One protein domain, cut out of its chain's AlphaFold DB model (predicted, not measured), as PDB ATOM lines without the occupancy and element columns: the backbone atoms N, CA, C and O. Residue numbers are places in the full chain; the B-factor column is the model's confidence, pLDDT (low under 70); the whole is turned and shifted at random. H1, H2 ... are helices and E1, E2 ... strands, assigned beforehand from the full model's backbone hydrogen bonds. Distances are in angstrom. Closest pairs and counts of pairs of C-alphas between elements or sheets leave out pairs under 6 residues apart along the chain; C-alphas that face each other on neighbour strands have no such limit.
ATOM      1  N   TYR A  10      51.995 -13.311   8.610       84.06
ATOM      2  CA  TYR A  10      50.756 -12.899   7.944       84.06
ATOM      3  C   TYR A  10      49.881 -14.087   7.495       84.06
ATOM      4  O   TYR A  10      48.706 -14.153   7.839       84.06
ATOM      5  N   ARG A  11      50.438 -15.074   6.774       83.56
ATOM      6  CA  ARG A  11      49.673 -16.255   6.323       83.56
ATOM      7  C   ARG A  11      49.229 -17.145   7.487       83.56
ATOM      8  O   ARG A  11      48.168 -17.755   7.382       83.56
ATOM      9  N   LYS A  12      50.003 -17.225   8.580       84.38
ATOM     10  CA  LYS A  12      49.575 -17.874   9.832       84.38
ATOM     11  C   LYS A  12      48.371 -17.135  10.421       84.38
ATOM     12  O   LYS A  12      47.329 -17.758  10.562       84.38
ATOM     13  N   GLY A  13      48.488 -15.824  10.649       85.81
ATOM     14  CA  GLY A  13      47.437 -14.979  11.227       85.81
ATOM     15  C   GLY A  13      46.140 -14.937  10.413       85.81
ATOM     16  O   GLY A  13      45.059 -14.982  10.986       85.81
ATOM     17  N   VAL A  14      46.222 -14.927   9.076       85.38
ATOM     18  CA  VAL A  14      45.032 -15.066   8.218       85.38
ATOM     19  C   VAL A  14      44.417 -16.463   8.346       85.38
ATOM     20  O   VAL A  14      43.200 -16.574   8.429       85.38
ATOM     21  N   THR A  15      45.228 -17.529   8.410       84.81
ATOM     22  CA  THR A  15      44.694 -18.892   8.600       84.81
ATOM     23  C   THR A  15      44.016 -19.032   9.971       84.81
ATOM     24  O   THR A  15      42.915 -19.565  10.043       84.81
ATOM     25  N   SER A  16      44.635 -18.544  11.054       82.94
ATOM     26  CA  SER A  16      44.088 -18.682  12.409       82.94
ATOM     27  C   SER A  16      42.846 -17.825  12.637       82.94
ATOM     28  O   SER A  16      41.889 -18.325  13.212       82.94
ATOM     29  N   ARG A  17      42.794 -16.584  12.128       85.62
ATOM     30  CA  ARG A  17      41.585 -15.740  12.210       85.62
ATOM     31  C   ARG A  17      40.385 -16.324  11.462       85.62
ATOM     32  O   ARG A  17      39.258 -16.074  11.864       85.62
ATOM     33  N   VAL A  18      40.615 -17.085  10.390       85.19
ATOM     34  CA  VAL A  18      39.536 -17.720   9.610       85.19
ATOM     35  C   VAL A  18      39.137 -19.094  10.174       85.19
ATOM     36  O   VAL A  18      38.020 -19.532   9.928       85.19
ATOM     37  N   LEU A  19      39.999 -19.753  10.961       80.31
ATOM     38  CA  LEU A  19      39.680 -21.022  11.634       80.31
ATOM     39  C   LEU A  19      39.090 -20.849  13.047       80.31
ATOM     40  O   LEU A  19      38.210 -21.609  13.434       80.31
ATOM     41  N   TYR A  20      39.608 -19.894  13.822       79.19
ATOM     42  CA  TYR A  20      39.306 -19.719  15.252       79.19
ATOM     43  C   TYR A  20      38.632 -18.385  15.589       79.19
ATOM     44  O   TYR A  20      38.339 -18.132  16.752       79.19
ATOM     45  N   GLY A  21      38.416 -17.512  14.604       80.12
ATOM     46  CA  GLY A  21      37.466 -16.420  14.773       80.12
ATOM     47  C   GLY A  21      36.047 -16.964  14.651       80.12
ATOM     48  O   GLY A  21      35.784 -17.769  13.756       80.12
ATOM     49  N   ASP A  22      35.144 -16.484  15.497       80.56
ATOM     50  CA  ASP A  22      33.697 -16.590  15.311       80.56
ATOM     51  C   ASP A  22      33.202 -15.250  14.741       80.56
ATOM     52  O   ASP A  22      32.915 -14.335  15.513       80.56
ATOM     53  N   PRO A  23      33.204 -15.056  13.405       79.06
ATOM     54  CA  PRO A  23      32.808 -13.788  12.811       79.06
ATOM     55  C   PRO A  23      31.288 -13.620  12.877       79.06
ATOM     56  O   PRO A  23      30.542 -14.399  12.287       79.06
ATOM     57  N   GLU A  24      30.846 -12.578  13.567       84.38
ATOM     58  CA  GLU A  24      29.455 -12.130  13.572       84.38
ATOM     59  C   GLU A  24      29.221 -11.172  12.389       84.38
ATOM     60  O   GLU A  24      30.088 -10.328  12.122       84.38
ATOM     61  N   PRO A  25      28.098 -11.291  11.655       80.00
ATOM     62  CA  PRO A  25      27.749 -10.341  10.603       80.00
ATOM     63  C   PRO A  25      27.442  -8.967  11.210       80.00
ATOM     64  O   PRO A  25      26.689  -8.857  12.178       80.00
ATOM     65  N   LYS A  26      28.026  -7.909  10.643       79.44
ATOM     66  CA  LYS A  26      27.694  -6.516  10.993       79.44
ATOM     67  C   LYS A  26      26.489  -6.019  10.193       79.44
ATOM     68  O   LYS A  26      26.123  -6.602   9.183       79.44
ATOM     69  N   GLU A  27      25.960  -4.863  10.580       69.50
ATOM     70  CA  GLU A  27      24.800  -4.193   9.958       69.50
ATOM     71  C   GLU A  27      24.901  -3.987   8.428       69.50
ATOM     72  O   GLU A  27      23.877  -3.866   7.767       69.50
ATOM     73  N   ASN A  28      26.116  -3.979   7.859       75.44
ATOM     74  CA  ASN A  28      26.381  -3.833   6.418       75.44
ATOM     75  C   ASN A  28      27.005  -5.104   5.786       75.44
ATOM     76  O   ASN A  28      27.712  -5.023   4.776       75.44
ATOM     77  N   GLU A  29      26.828  -6.272   6.415       86.00
ATOM     78  CA  GLU A  29      27.423  -7.554   6.014       86.00
ATOM     79  C   GLU A  29      26.364  -8.670   5.957       86.00
ATOM     80  O   GLU A  29      25.742  -9.006   6.962       86.00
ATOM     81  N   LEU A  30      26.190  -9.292   4.787       85.81
ATOM     82  CA  LEU A  30      25.178 -10.325   4.531       85.81
ATOM     83  C   LEU A  30      25.793 -11.733   4.477       85.81
ATOM     84  O   LEU A  30      26.933 -11.919   4.035       85.81
ATOM     85  N   ILE A  31      25.025 -12.740   4.905       90.00
ATOM     86  CA  ILE A  31      25.395 -14.161   4.816       90.00
ATOM     87  C   ILE A  31      24.869 -14.718   3.492       90.00
ATOM     88  O   ILE A  31      23.667 -14.755   3.265       90.00
ATOM     89  N   VAL A  32      25.766 -15.200   2.629       90.69
ATOM     90  CA  VAL A  32      25.422 -15.663   1.273       90.69
ATOM     91  C   VAL A  32      25.982 -17.055   0.973       90.69
ATOM     92  O   VAL A  32      27.038 -17.448   1.481       90.69
ATOM     93  N   ARG A  33      25.311 -17.804   0.090       92.00
ATOM     94  CA  ARG A  33      25.699 -19.160  -0.340       92.00
ATOM     95  C   ARG A  33      26.290 -19.161  -1.753       92.00
ATOM     96  O   ARG A  33      25.700 -18.627  -2.693       92.00
ATOM     97  N   VAL A  34      27.441 -19.807  -1.940       92.62
ATOM     98  CA  VAL A  34      28.135 -19.884  -3.240       92.62
ATOM     99  C   VAL A  34      27.396 -20.817  -4.198       92.62
ATOM    100  O   VAL A  34      27.383 -22.037  -4.021       92.62
ATOM    101  N   THR A  35      26.829 -20.249  -5.261       90.44
ATOM    102  CA  THR A  35      26.046 -20.970  -6.275       90.44
ATOM    103  C   THR A  35      26.902 -21.441  -7.450       90.44
ATOM    104  O   THR A  35      26.719 -22.571  -7.907       90.44
ATOM    105  N   ALA A  36      27.852 -20.625  -7.921       88.19
ATOM    106  CA  ALA A  36      28.780 -20.999  -8.992       88.19
ATOM    107  C   ALA A  36      30.123 -20.248  -8.906       88.19
ATOM    108  O   ALA A  36      30.226 -19.165  -8.329       88.19
ATOM    109  N   LEU A  37      31.167 -20.817  -9.512       89.94
ATOM    110  CA  LEU A  37      32.501 -20.217  -9.588       89.94
ATOM    111  C   LEU A  37      32.673 -19.567 -10.970       89.94
ATOM    112  O   LEU A  37      32.598 -20.257 -11.982       89.94
ATOM    113  N   ARG A  38      32.906 -18.249 -11.035       84.81
ATOM    114  CA  ARG A  38      32.993 -17.494 -12.305       84.81
ATOM    115  C   ARG A  38      34.429 -17.342 -12.838       84.81
ATOM    116  O   ARG A  38      34.643 -16.685 -13.852       84.81
ATOM    117  N   GLY A  39      35.412 -17.949 -12.169       81.75
ATOM    118  CA  GLY A  39      36.837 -17.774 -12.467       81.75
ATOM    119  C   GLY A  39      37.394 -16.446 -11.934       81.75
ATOM    120  O   GLY A  39      36.687 -15.666 -11.310       81.75
ATOM    121  N   SER A  40      38.693 -16.193 -12.121       83.62
ATOM    122  CA  SER A  40      39.377 -14.949 -11.695       83.62
ATOM    123  C   SER A  40      39.210 -14.539 -10.211       83.62
ATOM    124  O   SER A  40      39.447 -13.390  -9.839       83.62
ATOM    125  N   ASN A  41      38.890 -15.487  -9.320       86.62
ATOM    126  CA  ASN A  41      38.502 -15.248  -7.915       86.62
ATOM    127  C   ASN A  41      37.162 -14.485  -7.740       86.62
ATOM    128  O   ASN A  41      36.964 -13.828  -6.716       86.62
ATOM    129  N   LEU A  42      36.266 -14.575  -8.729       89.69
ATOM    130  CA  LEU A  42      34.875 -14.118  -8.678       89.69
ATOM    131  C   LEU A  42      33.924 -15.306  -8.471       89.69
ATOM    132  O   LEU A  42      34.100 -16.374  -9.072       89.69
ATOM    133  N   PHE A  43      32.886 -15.100  -7.666       90.62
ATOM    134  CA  PHE A  43      31.860 -16.095  -7.361       90.62
ATOM    135  C   PHE A  43      30.465 -15.534  -7.633       90.62
ATOM    136  O   PHE A  43      30.214 -14.349  -7.433       90.62
ATOM    137  N   GLU A  44      29.558 -16.394  -8.082       90.94
ATOM    138  CA  GLU A  44      28.123 -16.124  -8.097       90.94
ATOM    139  C   GLU A  44      27.531 -16.666  -6.799       90.94
ATOM    140  O   GLU A  44      27.653 -17.861  -6.505       90.94
ATOM    141  N   VAL A  45      26.919 -15.780  -6.021       90.81
ATOM    142  CA  VAL A  45      26.331 -16.086  -4.716       90.81
ATOM    143  C   VAL A  45      24.830 -15.823  -4.737       90.81
ATOM    144  O   VAL A  45      24.342 -15.041  -5.554       90.81
ATOM    145  N   VAL A  46      24.117 -16.489  -3.838       90.38
ATOM    146  CA  VAL A  46      22.701 -16.260  -3.552       90.38
ATOM    147  C   VAL A  46      22.579 -15.835  -2.094       90.38
ATOM    148  O   VAL A  46      23.146 -16.487  -1.215       90.38
ATOM    149  N   ASP A  47      21.883 -14.729  -1.874       88.56
ATOM    150  CA  ASP A  47      21.549 -14.198  -0.553       88.56
ATOM    151  C   ASP A  47      20.306 -14.889   0.046       88.56
ATOM    152  O   ASP A  47      19.637 -15.665  -0.642       88.56
ATOM    153  N   ALA A  48      19.987 -14.623   1.315       84.69
ATOM    154  CA  ALA A  48      18.835 -15.202   2.010       84.69
ATOM    155  C   ALA A  48      17.493 -14.908   1.304       84.69
ATOM    156  O   ALA A  48      16.598 -15.749   1.310       84.69
ATOM    157  N   GLU A  49      17.373 -13.762   0.625       80.75
ATOM    158  CA  GLU A  49      16.203 -13.392  -0.190       80.75
ATOM    159  C   GLU A  49      16.146 -14.094  -1.567       80.75
ATOM    160  O   GLU A  49      15.253 -13.836  -2.373       80.75
ATOM    161  N   GLY A  50      17.118 -14.950  -1.902       80.38
ATOM    162  CA  GLY A  50      17.237 -15.580  -3.222       80.38
ATOM    163  C   GLY A  50      17.916 -14.707  -4.291       80.38
ATOM    164  O   GLY A  50      18.218 -15.190  -5.389       80.38
ATOM    165  N   THR A  51      18.204 -13.438  -3.982       84.94
ATOM    166  CA  THR A  51      18.866 -12.482  -4.881       84.94
ATOM    167  C   THR A  51      20.268 -12.958  -5.278       84.94
ATOM    168  O   THR A  51      21.077 -13.359  -4.440       84.94
ATOM    169  N   LYS A  52      20.570 -12.912  -6.585       88.12
ATOM    170  CA  LYS A  52      21.858 -13.340  -7.155       88.12
ATOM    171  C   LYS A  52      22.836 -12.178  -7.294       88.12
ATOM    172  O   LYS A  52      22.586 -11.251  -8.061       88.12
ATOM    173  N   ALA A  53      23.986 -12.296  -6.639       87.56
ATOM    174  CA  ALA A  53      25.059 -11.306  -6.653       87.56
ATOM    175  C   ALA A  53      26.380 -11.894  -7.184       87.56
ATOM    176  O   ALA A  53      26.563 -13.115  -7.256       87.56
ATOM    177  N   VAL A  54      27.324 -11.021  -7.555       89.25
ATOM    178  CA  VAL A  54      28.687 -11.411  -7.956       89.25
ATOM    179  C   VAL A  54      29.686 -10.800  -6.987       89.25
ATOM    180  O   VAL A  54      29.804  -9.580  -6.892       89.25
ATOM    181  N   THR A  55      30.427 -11.657  -6.288       89.19
ATOM    182  CA  THR A  55      31.354 -11.252  -5.227       89.19
ATOM    183  C   THR A  55      32.796 -11.575  -5.583       89.19
ATOM    184  O   THR A  55      33.089 -12.526  -6.315       89.19
ATOM    185  N   MET A  56      33.723 -10.769  -5.066       89.62
ATOM    186  CA  MET A  56      35.160 -10.968  -5.252       89.62
ATOM    187  C   MET A  56      35.818 -11.473  -3.968       89.62
ATOM    188  O   MET A  56      35.635 -10.894  -2.899       89.62
ATOM    189  N   LEU A  57      36.675 -12.492  -4.091       90.44
ATOM    190  CA  LEU A  57      37.547 -12.937  -3.002       90.44
ATOM    191  C   LEU A  57      38.726 -11.957  -2.812       90.44
ATOM    192  O   LEU A  57      39.534 -11.789  -3.743       90.44
ATOM    193  N   PRO A  58      38.907 -11.355  -1.623       89.69
ATOM    194  CA  PRO A  58      40.051 -10.502  -1.324       89.69
ATOM    195  C   PRO A  58      41.410 -11.175  -1.482       89.69
ATOM    196  O   PRO A  58      41.584 -12.380  -1.278       89.69
ATOM    197  N   THR A  59      42.424 -10.355  -1.748       86.94
ATOM    198  CA  THR A  59      43.828 -10.776  -1.845       86.94
ATOM    199  C   THR A  59      44.344 -11.472  -0.581       86.94
ATOM    200  O   THR A  59      45.166 -12.375  -0.721       86.94
ATOM    201  N   LYS A  60      43.810 -11.149   0.614       86.00
ATOM    202  CA  LYS A  60      44.115 -11.840   1.890       86.00
ATOM    203  C   LYS A  60      43.937 -13.366   1.813       86.00
ATOM    204  O   LYS A  60      44.731 -14.092   2.405       86.00
ATOM    205  N   PHE A  61      42.957 -13.865   1.053       87.69
ATOM    206  CA  PHE A  61      42.628 -15.298   0.991       87.69
ATOM    207  C   PHE A  61      43.177 -16.022  -0.251       87.69
ATOM    208  O   PHE A  61      43.312 -17.251  -0.245       87.69
ATOM    209  N   ARG A  62      43.537 -15.286  -1.315       87.00
ATOM    210  CA  ARG A  62      44.022 -15.865  -2.583       87.00
ATOM    211  C   ARG A  62      45.275 -16.718  -2.354       87.00
ATOM    212  O   ARG A  62      46.241 -16.281  -1.734       87.00
ATOM    213  N   LYS A  63      45.276 -17.946  -2.888       83.94
ATOM    214  CA  LYS A  63      46.332 -18.967  -2.694       83.94
ATOM    215  C   LYS A  63      46.535 -19.428  -1.231       83.94
ATOM    216  O   LYS A  63      47.546 -20.073  -0.941       83.94
ATOM    217  N   LEU A  64      45.621 -19.118  -0.305       86.19
ATOM    218  CA  LEU A  64      45.607 -19.664   1.061       86.19
ATOM    219  C   LEU A  64      44.442 -20.640   1.252       86.19
ATOM    220  O   LEU A  64      44.683 -21.785   1.628       86.19
ATOM    221  N   ILE A  65      43.222 -20.175   0.981       87.06
ATOM    222  CA  ILE A  65      41.960 -20.871   1.268       87.06
ATOM    223  C   ILE A  65      41.219 -21.106  -0.051       87.06
ATOM    224  O   ILE A  65      41.243 -20.242  -0.932       87.06
ATOM    225  N   TRP A  66      40.591 -22.270  -0.201       86.12
ATOM    226  CA  TRP A  66      39.721 -22.595  -1.328       86.12
ATOM    227  C   TRP A  66      38.249 -22.550  -0.907       86.12
ATOM    228  O   TRP A  66      37.874 -23.078   0.137       86.12
ATOM    229  N   VAL A  67      37.427 -21.923  -1.748       89.44
ATOM    230  CA  VAL A  67      35.969 -21.826  -1.612       89.44
ATOM    231  C   VAL A  67      35.350 -22.670  -2.723       89.44
ATOM    232  O   VAL A  67      35.757 -22.535  -3.881       89.44
ATOM    233  N   LYS A  68      34.396 -23.541  -2.389       90.00
ATOM    234  CA  LYS A  68      33.678 -24.398  -3.347       90.00
ATOM    235  C   LYS A  68      32.197 -24.020  -3.459       90.00
ATOM    236  O   LYS A  68      31.670 -23.242  -2.667       90.00
ATOM    237  N   ARG A  69      31.509 -24.602  -4.446       91.56
ATOM    238  CA  ARG A  69      30.044 -24.533  -4.557       91.56
ATOM    239  C   ARG A  69      29.396 -25.095  -3.284       91.56
ATOM    240  O   ARG A  69      29.828 -26.130  -2.781       91.56
ATOM    241  N   GLY A  70      28.369 -24.410  -2.788       87.56
ATOM    242  CA  GLY A  70      27.656 -24.758  -1.560       87.56
ATOM    243  C   GLY A  70      28.296 -24.257  -0.262       87.56
ATOM    244  O   GLY A  70      27.694 -24.461   0.786       87.56
ATOM    245  N   ASP A  71      29.458 -23.599  -0.308       91.44
ATOM    246  CA  ASP A  71      30.037 -22.933   0.866       91.44
ATOM    247  C   ASP A  71      29.284 -21.635   1.213       91.44
ATOM    248  O   ASP A  71      28.687 -21.001   0.338       91.44
ATOM    249  N   PHE A  72      29.358 -21.223   2.481       91.81
ATOM    250  CA  PHE A  72      28.754 -19.992   2.998       91.81
ATOM    251  C   PHE A  72      29.818 -18.930   3.296       91.81
ATOM    252  O   PHE A  72      30.930 -19.244   3.730       91.81
ATOM    253  N   LEU A  73      29.478 -17.667   3.050       91.88
ATOM    254  CA  LEU A  73      30.374 -16.515   3.134       91.88
ATOM    255  C   LEU A  73      29.674 -15.359   3.856       91.88
ATOM    256  O   LEU A  73      28.478 -15.168   3.659       91.88
ATOM    257  N   ILE A  74      30.430 -14.554   4.608       91.00
ATOM    258  CA  ILE A  74      29.987 -13.214   5.023       91.00
ATOM    259  C   ILE A  74      30.566 -12.210   4.028       91.00
ATOM    260  O   ILE A  74      31.770 -12.217   3.739       91.00
ATOM    261  N   VAL A  75      29.696 -11.368   3.487       89.38
ATOM    262  CA  VAL A  75      29.969 -10.469   2.370       89.38
ATOM    263  C   VAL A  75      29.553  -9.054   2.749       89.38
ATOM    264  O   VAL A  75      28.391  -8.816   3.052       89.38
ATOM    265  N   GLY A  76      30.502  -8.121   2.720       84.81
ATOM    266  CA  GLY A  76      30.246  -6.705   2.976       84.81
ATOM    267  C   GLY A  76      30.045  -5.913   1.690       84.81
ATOM    268  O   GLY A  76      30.611  -6.251   0.639       84.81
ATOM    269  N   GLU A  77      29.286  -4.822   1.779       77.62
ATOM    270  CA  GLU A  77      29.347  -3.769   0.765       77.62
ATOM    271  C   GLU A  77      30.753  -3.151   0.738       77.62
ATOM    272  O   GLU A  77      31.334  -2.794   1.763       77.62
ATOM    273  N   GLY A  78      31.332  -3.046  -0.454       62.69
ATOM    274  CA  GLY A  78      32.673  -2.512  -0.643       62.69
ATOM    275  C   GLY A  78      32.937  -2.243  -2.116       62.69
ATOM    276  O   GLY A  78      32.329  -2.878  -2.974       62.69
ATOM    277  N   ASP A  79      33.842  -1.304  -2.403       53.09
ATOM    278  CA  ASP A  79      34.132  -0.822  -3.761       53.09
ATOM    279  C   ASP A  79      34.774  -1.915  -4.642       53.09
ATOM    280  O   ASP A  79      35.996  -2.036  -4.790       53.09
ATOM    281  N   GLY A  80      33.914  -2.766  -5.205       51.16
ATOM    282  CA  GLY A  80      34.222  -3.802  -6.181       51.16
ATOM    283  C   GLY A  80      34.522  -3.193  -7.547       51.16
ATOM    284  O   GLY A  80      33.740  -3.355  -8.483       51.16
ATOM    285  N   GLY A  81      35.658  -2.491  -7.637       47.22
ATOM    286  CA  GLY A  81      36.052  -1.652  -8.771       47.22
ATOM    287  C   GLY A  81      35.738  -2.233 -10.157       47.22
ATOM    288  O   GLY A  81      35.990  -3.406 -10.439       47.22
ATOM    289  N   GLU A  82      35.190  -1.372 -11.020       41.25
ATOM    290  CA  GLU A  82      34.409  -1.706 -12.218       41.25
ATOM    291  C   GLU A  82      35.037  -2.771 -13.147       41.25
ATOM    292  O   GLU A  82      35.848  -2.484 -14.032       41.25
ATOM    293  N   ALA A  83      34.601  -4.026 -12.983       44.09
ATOM    294  CA  ALA A  83      35.032  -5.165 -13.788       44.09
ATOM    295  C   ALA A  83      34.370  -5.146 -15.182       44.09
ATOM    296  O   ALA A  83      33.293  -5.704 -15.417       44.09
ATOM    297  N   THR A  84      35.023  -4.485 -16.138       38.75
ATOM    298  CA  THR A  84      34.509  -4.327 -17.504       38.75
ATOM    299  C   THR A  84      34.463  -5.657 -18.264       38.75
ATOM    300  O   THR A  84      35.474  -6.264 -18.608       38.75
ATOM    301  N   THR A  85      33.248  -6.120 -18.571       36.53
ATOM    302  CA  THR A  85      33.023  -7.273 -19.454       36.53
ATOM    303  C   THR A  85      32.964  -6.802 -20.907       36.53
ATOM    304  O   THR A  85      32.258  -5.843 -21.217       36.53
ATOM    305  N   ALA A  86      33.622  -7.513 -21.828       42.06
ATOM    306  CA  ALA A  86      33.728  -7.165 -23.256       42.06
ATOM    307  C   ALA A  86      32.406  -7.234 -24.075       42.06
ATOM    308  O   ALA A  86      32.432  -7.314 -25.300       42.06
ATOM    309  N   LYS A  87      31.241  -7.210 -23.411       36.69
ATOM    310  CA  LYS A  87      29.891  -7.165 -24.001       36.69
ATOM    311  C   LYS A  87      28.968  -6.201 -23.236       36.69
ATOM    312  O   LYS A  87      27.947  -6.611 -22.694       36.69
ATOM    313  N   GLY A  88      29.323  -4.915 -23.196       34.97
ATOM    314  CA  GLY A  88      28.392  -3.779 -23.036       34.97
ATOM    315  C   GLY A  88      27.602  -3.612 -21.724       34.97
ATOM    316  O   GLY A  88      27.082  -2.525 -21.489       34.97
ATOM    317  N   LYS A  89      27.507  -4.620 -20.851       40.50
ATOM    318  CA  LYS A  89      26.938  -4.490 -19.501       40.50
ATOM    319  C   LYS A  89      28.043  -4.187 -18.491       40.50
ATOM    320  O   LYS A  89      29.065  -4.875 -18.472       40.50
ATOM    321  N   LYS A  90      27.804  -3.202 -17.618       41.91
ATOM    322  CA  LYS A  90      28.614  -2.972 -16.414       41.91
ATOM    323  C   LYS A  90      28.552  -4.230 -15.543       41.91
ATOM    324  O   LYS A  90      27.491  -4.573 -15.023       41.91
ATOM    325  N   GLY A  91      29.666  -4.952 -15.451       46.47
ATOM    326  CA  GLY A  91      29.779  -6.197 -14.695       46.47
ATOM    327  C   GLY A  91      29.966  -5.907 -13.214       46.47
ATOM    328  O   GLY A  91      31.080  -6.020 -12.714       46.47
ATOM    329  N   ALA A  92      28.899  -5.479 -12.538       55.88
ATOM    330  CA  ALA A  92      28.950  -5.095 -11.134       55.88
ATOM    331  C   ALA A  92      29.448  -6.256 -10.254       55.88
ATOM    332  O   ALA A  92      28.747  -7.250 -10.063       55.88
ATOM    333  N   VAL A  93      30.654  -6.104  -9.702       61.56
ATOM    334  CA  VAL A  93      31.048  -6.796  -8.475       61.56
ATOM    335  C   VAL A  93      30.391  -6.000  -7.358       61.56
ATOM    336  O   VAL A  93      30.868  -4.929  -7.001       61.56
ATOM    337  N   THR A  94      29.243  -6.468  -6.882       70.12
ATOM    338  CA  THR A  94      28.402  -5.702  -5.948       70.12
ATOM    339  C   THR A  94      29.008  -5.619  -4.552       70.12
ATOM    340  O   THR A  94      28.682  -4.715  -3.792       70.12
ATOM    341  N   SER A  95      29.830  -6.606  -4.186       80.75
ATOM    342  CA  SER A  95      30.168  -6.871  -2.788       80.75
ATOM    343  C   SER A  95      31.468  -7.679  -2.657       80.75
ATOM    344  O   SER A  95      31.908  -8.360  -3.595       80.75
ATOM    345  N   ILE A  96      32.091  -7.639  -1.478       87.62
ATOM    346  CA  ILE A  96      33.409  -8.235  -1.213       87.62
ATOM    347  C   ILE A  96      33.316  -9.264  -0.074       87.62
ATOM    348  O   ILE A  96      32.662  -9.038   0.938       87.62
ATOM    349  N   VAL A  97      33.976 -10.418  -0.235       89.94
ATOM    350  CA  VAL A  97      33.964 -11.511   0.760       89.94
ATOM    351  C   VAL A  97      34.846 -11.164   1.961       89.94
ATOM    352  O   VAL A  97      36.071 -11.286   1.876       89.94
ATOM    353  N   GLU A  98      34.257 -10.795   3.096       88.94
ATOM    354  CA  GLU A  98      35.028 -10.470   4.300       88.94
ATOM    355  C   GLU A  98      35.445 -11.715   5.091       88.94
ATOM    356  O   GLU A  98      36.629 -11.834   5.437       88.94
ATOM    357  N   HIS A  99      34.532 -12.675   5.285       88.44
ATOM    358  CA  HIS A  99      34.792 -13.942   5.984       88.44
ATOM    359  C   HIS A  99      34.247 -15.163   5.219       88.44
ATOM    360  O   HIS A  99      33.319 -15.071   4.418       88.44
ATOM    361  N   ILE A 100      34.851 -16.327   5.473       91.12
ATOM    362  CA  ILE A 100      34.481 -17.633   4.905       91.12
ATOM    363  C   ILE A 100      34.030 -18.505   6.079       91.12
ATOM    364  O   ILE A 100      34.788 -18.616   7.041       91.12
ATOM    365  N   LEU A 101      32.836 -19.099   6.007       90.38
ATOM    366  CA  LEU A 101      32.238 -19.842   7.121       90.38
ATOM    367  C   LEU A 101      32.449 -21.359   6.986       90.38
ATOM    368  O   LEU A 101      32.159 -21.963   5.950       90.38
ATOM    369  N   TYR A 102      32.922 -21.984   8.063       89.00
ATOM    370  CA  TYR A 102      32.993 -23.438   8.240       89.00
ATOM    371  C   TYR A 102      31.804 -23.976   9.048       89.00
ATOM    372  O   TYR A 102      31.084 -23.223   9.701       89.00
ATOM    373  N   LYS A 103      31.628 -25.306   9.045       86.56
ATOM    374  CA  LYS A 103      30.527 -26.004   9.736       86.56
ATOM    375  C   LYS A 103      30.373 -25.569  11.199       86.56
ATOM    376  O   LYS A 103      29.260 -25.299  11.632       86.56
ATOM    377  N   ASP A 104      31.473 -25.463  11.941       85.50
ATOM    378  CA  ASP A 104      31.427 -25.111  13.366       85.50
ATOM    379  C   ASP A 104      31.094 -23.628  13.610       85.50
ATOM    380  O   ASP A 104      30.349 -23.319  14.535       85.50
ATOM    381  N   GLN A 105      31.529 -22.716  12.734       87.12
ATOM    382  CA  GLN A 105      31.107 -21.307  12.778       87.12
ATOM    383  C   GLN A 105      29.615 -21.161  12.445       87.12
ATOM    384  O   GLN A 105      28.925 -20.362  13.068       87.12
ATOM    385  N   ILE A 106      29.085 -21.974  11.524       86.81
ATOM    386  CA  ILE A 106      27.645 -22.015  11.212       86.81
ATOM    387  C   ILE A 106      26.844 -22.516  12.425       86.81
ATOM    388  O   ILE A 106      25.844 -21.897  12.780       86.81
ATOM    389  N   LYS A 107      27.307 -23.563  13.130       86.69
ATOM    390  CA  LYS A 107      26.716 -23.977  14.422       86.69
ATOM    391  C   LYS A 107      26.750 -22.834  15.448       86.69
ATOM    392  O   LYS A 107      25.785 -22.647  16.181       86.69
ATOM    393  N   ASN A 108      27.839 -22.066  15.508       85.19
ATOM    394  CA  ASN A 108      27.977 -20.949  16.447       85.19
ATOM    395  C   ASN A 108      27.066 -19.759  16.105       85.19
ATOM    396  O   ASN A 108      26.519 -19.159  17.024       85.19
ATOM    397  N   LEU A 109      26.851 -19.453  14.821       86.44
ATOM    398  CA  LEU A 109      25.891 -18.435  14.373       86.44
ATOM    399  C   LEU A 109      24.440 -18.859  14.637       86.44
ATOM    400  O   LEU A 109      23.656 -18.050  15.126       86.44
ATOM    401  N   LYS A 110      24.104 -20.135  14.403       85.62
ATOM    402  CA  LYS A 110      22.797 -20.711  14.763       85.62
ATOM    403  C   LYS A 110      22.511 -20.615  16.261       85.62
ATOM    404  O   LYS A 110      21.445 -20.159  16.637       85.62
ATOM    405  N   ARG A 111      23.480 -20.951  17.125       85.62
ATOM    406  CA  ARG A 111      23.361 -20.809  18.596       85.62
ATOM    407  C   ARG A 111      23.304 -19.357  19.104       85.62
ATOM    408  O   ARG A 111      23.239 -19.153  20.311       85.62
ATOM    409  N   LYS A 112      23.387 -18.365  18.213       82.25
ATOM    410  CA  LYS A 112      23.242 -16.930  18.507       82.25
ATOM    411  C   LYS A 112      22.024 -16.309  17.807       82.25
ATOM    412  O   LYS A 112      21.896 -15.092  17.821       82.25
ATOM    413  N   ASP A 113      21.204 -17.119  17.133       79.38
ATOM    414  CA  ASP A 113      20.077 -16.689  16.291       79.38
ATOM    415  C   ASP A 113      20.457 -15.710  15.151       79.38
ATOM    416  O   ASP A 113      19.604 -15.076  14.536       79.38
ATOM    417  N   LEU A 114      21.749 -15.641  14.794       81.25
ATOM    418  CA  LEU A 114      22.297 -14.815  13.703       81.25
ATOM    419  C   LEU A 114      22.363 -15.572  12.359       81.25
ATOM    420  O   LEU A 114      23.154 -15.228  11.479       81.25
ATOM    421  N   TRP A 115      21.582 -16.645  12.204       85.50
ATOM    422  CA  TRP A 115      21.571 -17.494  11.010       85.50
ATOM    423  C   TRP A 115      20.269 -17.323  10.208       85.50
ATOM    424  O   TRP A 115      19.196 -17.569  10.757       85.50
ATOM    425  N   PRO A 116      20.315 -16.953   8.912       80.94
ATOM    426  CA  PRO A 116      19.100 -16.796   8.116       80.94
ATOM    427  C   PRO A 116      18.388 -18.136   7.883       80.94
ATOM    428  O   PRO A 116      18.944 -19.048   7.267       80.94
ATOM    429  N   ALA A 117      17.125 -18.230   8.310       74.50
ATOM    430  CA  ALA A 117      16.307 -19.443   8.203       74.50
ATOM    431  C   ALA A 117      16.182 -19.987   6.762       74.50
ATOM    432  O   ALA A 117      16.107 -21.196   6.562       74.50
ATOM    433  N   ALA A 118      16.259 -19.114   5.749       74.56
ATOM    434  CA  ALA A 118      16.257 -19.476   4.326       74.56
ATOM    435  C   ALA A 118      17.414 -20.408   3.892       74.56
ATOM    436  O   ALA A 118      17.398 -20.945   2.783       74.56
ATOM    437  N   PHE A 119      18.428 -20.612   4.741       76.69
ATOM    438  CA  PHE A 119      19.531 -21.545   4.490       76.69
ATOM    439  C   PHE A 119      19.431 -22.872   5.253       76.69
ATOM    440  O   PHE A 119      20.360 -23.675   5.144       76.69
ATOM    441  N   ASP A 120      18.359 -23.114   6.013       67.50
ATOM    442  CA  ASP A 120      18.203 -24.341   6.808       67.50
ATOM    443  C   ASP A 120      17.455 -25.486   6.101       67.50
ATOM    444  O   ASP A 120      17.449 -26.613   6.590       67.50
ATOM    445  N   ASP A 121      16.874 -25.238   4.922       55.66
ATOM    446  CA  ASP A 121      16.133 -26.253   4.163       55.66
ATOM    447  C   ASP A 121      17.033 -27.419   3.683       55.66
ATOM    448  O   ASP A 121      17.884 -27.233   2.796       55.66
TER     449      ASP A 121
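AT A GLANCE: This is residues 10 to 121 of the 624 residues of the protein "S1-like domain-containing protein" of Phytophthora fragariae (UniProt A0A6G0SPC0). Five short strands, E1 to E5, ring round into a small closed barrel, with a long narrow loop of residues 78 to 94 reaching away from one end and two helices, H1 and H2, towards the other. The printed part has 112 residues, in the order H1 E1 E2 E3 E4 E5 H2; round the ring run E1, E2, E3, E5, E4 and back to E1, a mixed sheet. The class is mixed, helices and strands, with under half of the residues in named elements. The whole is compact, radius of gyration of the C-alphas 14.1 A, spanning 45 by 35 by 25 A.

IN THESE COORDINATES: E1, residues 29 to 39, begins at C-alpha 29 (27.423, -7.554, 6.014), spans 23.1 A and bends by 83 degrees at residue 36. E2 is residues 42 to 47, E3 52 to 56, E4 72 to 77 and E5 95 to 101, 16.5 A long. H1, residues 10 to 20, spans 15.2 A from C-alpha 10 (50.756, -12.899, 7.944). H2 is residues 103 to 110.

HOW THE PARTS SIT: E1, E2 and E3 form a meander, each strand the antiparallel neighbour of the one before; N 35 and O 44 are 2.8 A apart, N 43 and O 55 2.9 A. With E4, antiparallel to E1 (N 30 and O 75, 2.8 A), they make a Greek key, a meander whose first strand neighbours the fourth strand. E4 and E5 are a hairpin (N 98 and O 74, 2.9 A). E3 and E5 are parallel (N 97 and O 56, 3.2 A). H1 is on the barrel, its closest C-alphas to E5 being Val 18 and Ile 100, 6.9 A. H2 is not on it; H1 and H2 are near each other. Every O i to N i+4 pair in H1 and H2 is within hydrogen-bond range.

THE WHOLE: The C-alphas farthest apart, Gly 88 and Arg 111, are 45.3 A apart. The printed part has no cut. The links E3 to E4 and E4 to E5 are long; in the latter, residues 83 to 84 pair with 90 to 91. Confidence is under 70 at residues 27, 78 to 93 and 120 to 121.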